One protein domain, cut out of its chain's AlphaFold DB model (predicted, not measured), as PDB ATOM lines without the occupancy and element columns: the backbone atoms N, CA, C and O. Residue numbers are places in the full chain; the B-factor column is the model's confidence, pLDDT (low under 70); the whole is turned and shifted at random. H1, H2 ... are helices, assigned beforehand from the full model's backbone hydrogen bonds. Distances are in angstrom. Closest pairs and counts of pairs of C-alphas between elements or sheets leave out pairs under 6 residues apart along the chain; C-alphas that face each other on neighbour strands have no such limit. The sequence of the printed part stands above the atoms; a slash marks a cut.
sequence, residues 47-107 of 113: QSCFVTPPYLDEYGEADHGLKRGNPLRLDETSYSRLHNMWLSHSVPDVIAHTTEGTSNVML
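What this domain is: This is residues 47 to 107 of the 113 residues of the protein "E3 ubiquitin-protein ligase" of Armadillidium vulgare (UniProt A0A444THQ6). There is little regular structure: a long stretch without a named element, residues 47 to 75, runs to a loop at one end and turns back into H1, and H2 follows H1 as the other arm of a loose L. The printed part has 61 residues, with two named helices in the order H1, H2 and no named strand. The class is all helix, though under half of the residues are in named elements. The whole is loose, with a radius of gyration of the C-alphas of 13.1 A and spans of 32 by 28 by 16 A.

How they stand to each other: Residues 55 to 56 pair with residues 73 to 74, antiparallel. H1, residues 76 to 87, and H2, residues 91 to 100, are close but not clearly touching; their closest C-alphas, those of Met 85 and Val 91, are 5.8 A apart. Their lines are about perpendicular, at 78 degrees. A tight link joins them. In both helices every O i to N i+4 pair is within hydrogen-bond range.

Where its parts are: H1 is 16.0 A long from C-alpha 76 at (83.575, 187.180, 164.223). H2 is 14.5 A long and ends at C-alpha 100, (109.408, 183.222, 174.643).

The domain as a whole: The two C-alphas farthest apart, those of Arg 68 and Ser 88, are 33.8 A apart. The printed part has no cut. The model's pLDDT is under 70 in residues 47 to 50 and 100 to 107.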
ATOM      1  N   GLN A  47     103.710 178.720 161.356       68.81
ATOM      2  CA  GLN A  47     104.104 177.344 161.695       68.81
ATOM      3  C   GLN A  47     103.253 176.732 162.818       68.81
ATOM      4  O   GLN A  47     102.969 175.537 162.802       68.81
ATOM      5  N   SER A  48     102.807 177.561 163.759       65.06
ATOM      6  CA  SER A  48     101.877 177.191 164.821       65.06
ATOM      7  C   SER A  48     100.922 178.347 165.096       65.06
ATOM      8  O   SER A  48     101.309 179.517 165.149       65.06
ATOM      9  N   CYS A  49      99.644 178.020 165.262       63.84
ATOM     10  CA  CYS A  49      98.647 178.978 165.713       63.84
ATOM     11  C   CYS A  49      98.760 179.098 167.238       63.84
ATOM     12  O   CYS A  49      98.171 178.306 167.964       63.84
ATOM     13  N   PHE A  50      99.523 180.081 167.724       67.19
ATOM     14  CA  PHE A  50      99.554 180.441 169.156       67.19
ATOM     15  C   PHE A  50      98.278 181.152 169.618       67.19
ATOM     16  O   PHE A  50      98.082 181.417 170.800       67.19
ATOM     17  N   VAL A  51      97.416 181.482 168.664       74.06
ATOM     18  CA  VAL A  51      96.115 182.090 168.881       74.06
ATOM     19  C   VAL A  51      95.056 181.026 168.644       74.06
ATOM     20  O   VAL A  51      95.152 180.266 167.676       74.06
ATOM     21  N   THR A  52      94.037 181.003 169.501       78.81
ATOM     22  CA  THR A  52      92.877 180.127 169.334       78.81
ATOM     23  C   THR A  52      92.289 180.312 167.931       78.81
ATOM     24  O   THR A  52      92.116 181.456 167.488       78.81
ATOM     25  N   PRO A  53      91.998 179.224 167.195       84.69
ATOM     26  CA  PRO A  53      91.345 179.340 165.899       84.69
ATOM     27  C   PRO A  53      89.987 180.042 166.059       84.69
ATOM     28  O   PRO A  53      89.305 179.835 167.059       84.69
ATOM     29  N   PRO A  54      89.538 180.832 165.069       89.88
ATOM     30  CA  PRO A  54      88.286 181.579 165.179       89.88
ATOM     31  C   PRO A  54      87.051 180.690 164.978       89.88
ATOM     32  O   PRO A  54      85.945 181.203 164.910       89.88
ATOM     33  N   TYR A  55      87.228 179.377 164.820       89.12
ATOM     34  CA  TYR A  55      86.143 178.417 164.665       89.12
ATOM     35  C   TYR A  55      85.974 177.656 165.974       89.12
ATOM     36  O   TYR A  55      86.848 176.870 166.342       89.12
ATOM     37  N   LEU A  56      84.859 177.908 166.653       91.38
ATOM     38  CA  LEU A  56      84.566 177.397 167.990       91.38
ATOM     39  C   LEU A  56      83.251 176.620 167.987       91.38
ATOM     40  O   LEU A  56      82.365 176.883 167.169       91.38
ATOM     41  N   ASP A  57      83.127 175.649 168.886       91.06
ATOM     42  CA  ASP A  57      81.865 174.951 169.118       91.06
ATOM     43  C   ASP A  57      80.883 175.796 169.955       91.06
ATOM     44  O   ASP A  57      81.133 176.959 170.277       91.06
ATOM     45  N   GLU A  58      79.727 175.222 170.299       91.31
ATOM     46  CA  GLU A  58      78.700 175.900 171.105       91.31
ATOM     47  C   GLU A  58      79.164 176.305 172.518       91.31
ATOM     48  O   GLU A  58      78.546 177.176 173.128       91.31
ATOM     49  N   TYR A  59      80.248 175.709 173.022       90.19
ATOM     50  CA  TYR A  59      80.833 176.002 174.331       90.19
ATOM     51  C   TYR A  59      81.985 177.012 174.246       90.19
ATOM     52  O   TYR A  59      82.546 177.377 175.277       90.19
ATOM     53  N   GLY A  60      82.331 177.489 173.044       88.44
ATOM     54  CA  GLY A  60      83.467 178.387 172.833       88.44
ATOM     55  C   GLY A  60      84.816 177.668 172.780       88.44
ATOM     56  O   GLY A  60      85.852 178.323 172.876       88.44
ATOM     57  N   GLU A  61      84.821 176.345 172.610       87.69
ATOM     58  CA  GLU A  61      86.036 175.533 172.565       87.69
ATOM     59  C   GLU A  61      86.446 175.224 171.120       87.69
ATOM     60  O   GLU A  61      85.611 175.005 170.236       87.69
ATOM     61  N   ALA A  62      87.755 175.170 170.872       84.50
ATOM     62  CA  ALA A  62      88.291 174.698 169.598       84.50
ATOM     63  C   ALA A  62      88.270 173.158 169.532       84.50
ATOM     64  O   ALA A  62      88.491 172.476 170.532       84.50
ATOM     65  N   ASP A  63      88.081 172.587 168.339       81.88
ATOM     66  CA  ASP A  63      88.186 171.138 168.103       81.88
ATOM     67  C   ASP A  63      89.374 170.836 167.178       81.88
ATOM     68  O   ASP A  63      89.254 170.776 165.951       81.88
ATOM     69  N   HIS A  64      90.563 170.708 167.772       73.81
ATOM     70  CA  HIS A  64      91.800 170.456 167.030       73.81
ATOM     71  C   HIS A  64      91.726 169.121 166.277       73.81
ATOM     72  O   HIS A  64      91.562 168.055 166.876       73.81
ATOM     73  N   GLY A  65      91.900 169.172 164.955       73.50
ATOM     74  CA  GLY A  65      91.794 167.992 164.098       73.50
ATOM     75  C   GLY A  65      90.357 167.517 163.869       73.50
ATOM     76  O   GLY A  65      90.187 166.438 163.308       73.50
ATOM     77  N   LEU A  66      89.349 168.288 164.306       78.00
ATOM     78  CA  LEU A  66      87.929 167.926 164.259       78.00
ATOM     79  C   LEU A  66      87.664 166.526 164.852       78.00
ATOM     80  O   LEU A  66      86.921 165.721 164.291       78.00
ATOM     81  N   LYS A  67      88.340 166.198 165.961       81.69
ATOM     82  CA  LYS A  67      88.312 164.855 166.563       81.69
ATOM     83  C   LYS A  67      87.019 164.593 167.324       81.69
ATOM     84  O   LYS A  67      86.568 163.451 167.365       81.69
ATOM     85  N   ARG A  68      86.446 165.625 167.956       85.12
ATOM     86  CA  ARG A  68      85.162 165.519 168.666       85.12
ATOM     87  C   ARG A  68      83.996 165.511 167.682       85.12
ATOM     88  O   ARG A  68      82.967 164.912 167.977       85.12
ATOM     89  N   GLY A  69      84.173 166.136 166.517       83.75
ATOM     90  CA  GLY A  69      83.165 166.187 165.459       83.75
ATOM     91  C   GLY A  69      82.057 167.199 165.742       83.75
ATOM     92  O   GLY A  69      80.983 167.124 165.143       83.75
ATOM     93  N   ASN A  70      82.301 168.144 166.652       86.75
ATOM     94  CA  ASN A  70      81.333 169.185 166.959       86.75
ATOM     95  C   ASN A  70      81.211 170.159 165.778       86.75
ATOM     96  O   ASN A  70      82.226 170.540 165.190       86.75
ATOM     97  N   PRO A  71      79.995 170.627 165.445       89.75
ATOM     98  CA  PRO A  71      79.831 171.719 164.498       89.75
ATOM     99  C   PRO A  71      80.540 172.976 165.008       89.75
ATOM    100  O   PRO A  71      80.175 173.524 166.049       89.75
ATOM    101  N   LEU A  72      81.531 173.443 164.252       90.62
ATOM    102  CA  LEU A  72      82.246 174.678 164.551       90.62
ATOM    103  C   LEU A  72      81.604 175.856 163.813       90.62
ATOM    104  O   LEU A  72      81.199 175.740 162.654       90.62
ATOM    105  N   ARG A  73      81.534 177.005 164.479       92.50
ATOM    106  CA  ARG A  73      81.044 178.270 163.926       92.50
ATOM    107  C   ARG A  73      82.132 179.326 163.998       92.50
ATOM    108  O   ARG A  73      82.963 179.306 164.900       92.50
ATOM    109  N   LEU A  74      82.124 180.236 163.027       92.50
ATOM    110  CA  LEU A  74      83.038 181.370 163.015       92.50
ATOM    111  C   LEU A  74      82.649 182.355 164.125       92.50
ATOM    112  O   LEU A  74      81.534 182.872 164.129       92.50
ATOM    113  N   ASP A  75      83.577 182.627 165.035       93.62
ATOM    114  CA  ASP A  75      83.518 183.757 165.949       93.62
ATOM    115  C   ASP A  75      84.104 185.000 165.266       93.62
ATOM    116  O   ASP A  75      85.314 185.117 165.042       93.62
ATOM    117  N   GLU A  76      83.228 185.948 164.942       94.38
ATOM    118  CA  GLU A  76      83.575 187.180 164.223       94.38
ATOM    119  C   GLU A  76      84.586 188.047 164.985       94.38
ATOM    120  O   GLU A  76      85.421 188.728 164.382       94.38
ATOM    121  N   THR A  77      84.557 188.005 166.318       92.81
ATOM    122  CA  THR A  77      85.463 188.794 167.162       92.81
ATOM    123  C   THR A  77      86.895 188.278 167.048       92.81
ATOM    124  O   THR A  77      87.826 189.049 166.790       92.81
ATOM    125  N   SER A  78      87.084 186.968 167.206       91.31
ATOM    126  CA  SER A  78      88.378 186.299 167.071       91.31
ATOM    127  C   SER A  78      88.904 186.400 165.645       91.31
ATOM    128  O   SER A  78      90.082 186.700 165.443       91.31
ATOM    129  N   TYR A  79      88.026 186.240 164.651       92.94
ATOM    130  CA  TYR A  79      88.375 186.444 163.249       92.94
ATOM    131  C   TYR A  79      88.881 187.867 162.991       92.94
ATOM    132  O   TYR A  79      89.969 188.042 162.444       92.94
ATOM    133  N   SER A  80      88.150 188.886 163.450       94.06
ATOM    134  CA  SER A  80      88.527 190.293 163.273       94.06
ATOM    135  C   SER A  80      89.868 190.619 163.931       94.06
ATOM    136  O   SER A  80      90.683 191.340 163.358       94.06
ATOM    137  N   ARG A  81      90.142 190.063 165.117       92.44
ATOM    138  CA  ARG A  81      91.439 190.215 165.796       92.44
ATOM    139  C   ARG A  81      92.585 189.616 164.988       92.44
ATOM    140  O   ARG A  81      93.595 190.286 164.786       92.44
ATOM    141  N   LEU A  82      92.419 188.384 164.507       91.12
ATOM    142  CA  LEU A  82      93.407 187.721 163.654       91.12
ATOM    143  C   LEU A  82      93.632 188.492 162.352       91.12
ATOM    144  O   LEU A  82      94.767 188.673 161.923       91.12
ATOM    145  N   HIS A  83      92.554 188.973 161.738       93.25
ATOM    146  CA  HIS A  83      92.626 189.719 160.492       93.25
ATOM    147  C   HIS A  83      93.354 191.058 160.677       93.25
ATOM    148  O   HIS A  83      94.246 191.378 159.897       93.25
ATOM    149  N   ASN A  84      93.060 191.792 161.753       94.56
ATOM    150  CA  ASN A  84      93.778 193.022 162.095       94.56
ATOM    151  C   ASN A  84      95.268 192.772 162.351       94.56
ATOM    152  O   ASN A  84      96.090 193.548 161.882       94.56
ATOM    153  N   MET A  85      95.621 191.678 163.035       93.00
ATOM    154  CA  MET A  85      97.016 191.289 163.273       93.00
ATOM    155  C   MET A  85      97.782 191.051 161.964       93.00
ATOM    156  O   MET A  85      98.933 191.467 161.823       93.00
ATOM    157  N   TRP A  86      97.133 190.410 160.988       93.56
ATOM    158  CA  TRP A  86      97.689 190.243 159.646       93.56
ATOM    159  C   TRP A  86      97.847 191.581 158.920       93.56
ATOM    160  O   TRP A  86      98.935 191.861 158.423       93.56
ATOM    161  N   LEU A  87      96.813 192.432 158.924       95.75
ATOM    162  CA  LEU A  87      96.859 193.765 158.305       95.75
ATOM    163  C   LEU A  87      97.952 194.655 158.911       95.75
ATOM    164  O   LEU A  87      98.561 195.451 158.203       95.75
ATOM    165  N   SER A  88      98.218 194.519 160.212       95.88
ATOM    166  CA  SER A  88      99.282 195.252 160.900       95.88
ATOM    167  C   SER A  88     100.659 194.597 160.790       95.88
ATOM    168  O   SER A  88     101.590 195.078 161.426       95.88
ATOM    169  N   HIS A  89     100.800 193.498 160.037       92.94
ATOM    170  CA  HIS A  89     102.042 192.727 159.908       92.94
ATOM    171  C   HIS A  89     102.655 192.272 161.248       92.94
ATOM    172  O   HIS A  89     103.844 191.978 161.313       92.94
ATOM    173  N   SER A  90     101.850 192.155 162.309       92.19
ATOM    174  CA  SER A  90     102.328 191.870 163.672       92.19
ATOM    175  C   SER A  90     102.314 190.383 164.025       92.19
ATOM    176  O   SER A  90     102.679 190.002 165.133       92.19
ATOM    177  N   VAL A  91     101.913 189.516 163.089       89.50
ATOM    178  CA  VAL A  91     101.887 188.058 163.289       89.50
ATOM    179  C   VAL A  91     103.253 187.508 163.744       89.50
ATOM    180  O   VAL A  91     103.261 186.753 164.716       89.50
ATOM    181  N   PRO A  92     104.401 187.866 163.127       87.19
ATOM    182  CA  PRO A  92     105.706 187.371 163.575       87.19
ATOM    183  C   PRO A  92     106.058 187.825 164.996       87.19
ATOM    184  O   PRO A  92     106.538 187.015 165.784       87.19
ATOM    185  N   ASP A  93     105.768 189.084 165.336       88.62
ATOM    186  CA  ASP A  93     106.046 189.650 166.661       88.62
ATOM    187  C   ASP A  93     105.224 188.943 167.743       88.62
ATOM    188  O   ASP A  93     105.743 188.541 168.784       88.62
ATOM    189  N   VAL A  94     103.933 188.726 167.470       87.31
ATOM    190  CA  VAL A  94     103.031 187.993 168.367       87.31
ATOM    191  C   VAL A  94     103.538 186.568 168.579       87.31
ATOM    192  O   VAL A  94     103.609 186.112 169.719       87.31
ATOM    193  N   ILE A  95     103.941 185.884 167.502       84.56
ATOM    194  CA  ILE A  95     104.515 184.536 167.566       84.56
ATOM    195  C   ILE A  95     105.773 184.519 168.442       84.56
ATOM    196  O   ILE A  95     105.860 183.692 169.356       84.56
ATOM    197  N   ALA A  96     106.717 185.433 168.205       84.56
ATOM    198  CA  ALA A  96     107.960 185.526 168.965       84.56
ATOM    199  C   ALA A  96     107.686 185.695 170.468       84.56
ATOM    200  O   ALA A  96     108.126 184.871 171.270       84.56
ATOM    201  N   HIS A  97     106.843 186.664 170.838       83.06
ATOM    202  CA  HIS A  97     106.481 186.914 172.235       83.06
ATOM    203  C   HIS A  97     105.771 185.729 172.904       83.06
ATOM    204  O   HIS A  97     106.044 185.411 174.061       83.06
ATOM    205  N   THR A  98     104.873 185.039 172.194       77.81
ATOM    206  CA  THR A  98     104.195 183.852 172.752       77.81
ATOM    207  C   THR A  98     105.121 182.647 172.912       77.81
ATOM    208  O   THR A  98     104.935 181.846 173.834       77.81
ATOM    209  N   THR A  99     106.137 182.528 172.054       72.06
ATOM    210  CA  THR A  99     107.121 181.439 172.098       72.06
ATOM    211  C   THR A  99     108.087 181.632 173.267       72.06
ATOM    212  O   THR A  99     108.370 180.681 173.988       72.06
ATOM    213  N   GLU A 100     108.529 182.868 173.515       68.50
ATOM    214  CA  GLU A 100     109.408 183.222 174.643       68.50
ATOM    215  C   GLU A 100     108.783 182.911 176.014       68.50
ATOM    216  O   GLU A 100     109.491 182.544 176.950       68.50
ATOM    217  N   GLY A 101     107.455 183.016 176.133       61.72
ATOM    218  CA  GLY A 101     106.722 182.701 177.363       61.72
ATOM    219  C   GLY A 101     106.382 181.219 177.561       61.72
ATOM    220  O   GLY A 101     105.994 180.829 178.662       61.72
ATOM    221  N   THR A 102     106.516 180.384 176.524       58.19
ATOM    222  CA  THR A 102     106.035 178.995 176.532       58.19
ATOM    223  C   THR A 102     107.203 178.024 176.373       58.19
ATOM    224  O   THR A 102     107.562 177.636 175.266       58.19
ATOM    225  N   SER A 103     107.767 177.550 177.489       52.94
ATOM    226  CA  SER A 103     108.883 176.579 177.527       52.94
ATOM    227  C   SER A 103     108.553 175.185 176.968       52.94
ATOM    228  O   SER A 103     109.369 174.271 177.060       52.94
ATOM    229  N   ASN A 104     107.351 174.996 176.425       47.53
ATOM    230  CA  ASN A 104     106.880 173.751 175.842       47.53
ATOM    231  C   ASN A 104     106.453 174.040 174.403       47.53
ATOM    232  O   ASN A 104     105.269 174.115 174.077       47.53
ATOM    233  N   VAL A 105     107.450 174.275 173.547       51.44
ATOM    234  CA  VAL A 105     107.254 174.183 172.104       51.44
ATOM    235  C   VAL A 105     106.776 172.757 171.871       51.44
ATOM    236  O   VAL A 105     107.563 171.817 171.961       51.44
ATOM    237  N   MET A 106     105.474 172.589 171.629       49.31
ATOM    238  CA  MET A 106     104.959 171.402 170.964       49.31
ATOM    239  C   MET A 106     105.697 171.350 169.632       49.31
ATOM    240  O   MET A 106     105.298 172.006 168.668       49.31
ATOM    241  N   LEU A 107     106.840 170.658 169.625       45.28
ATOM    242  CA  LEU A 107     107.554 170.259 168.430       45.28
ATOM    243  C   LEU A 107     106.515 169.499 167.628       45.28
ATOM    244  O   LEU A 107     106.191 168.352 167.920       45.28
TER     245      LEU A 107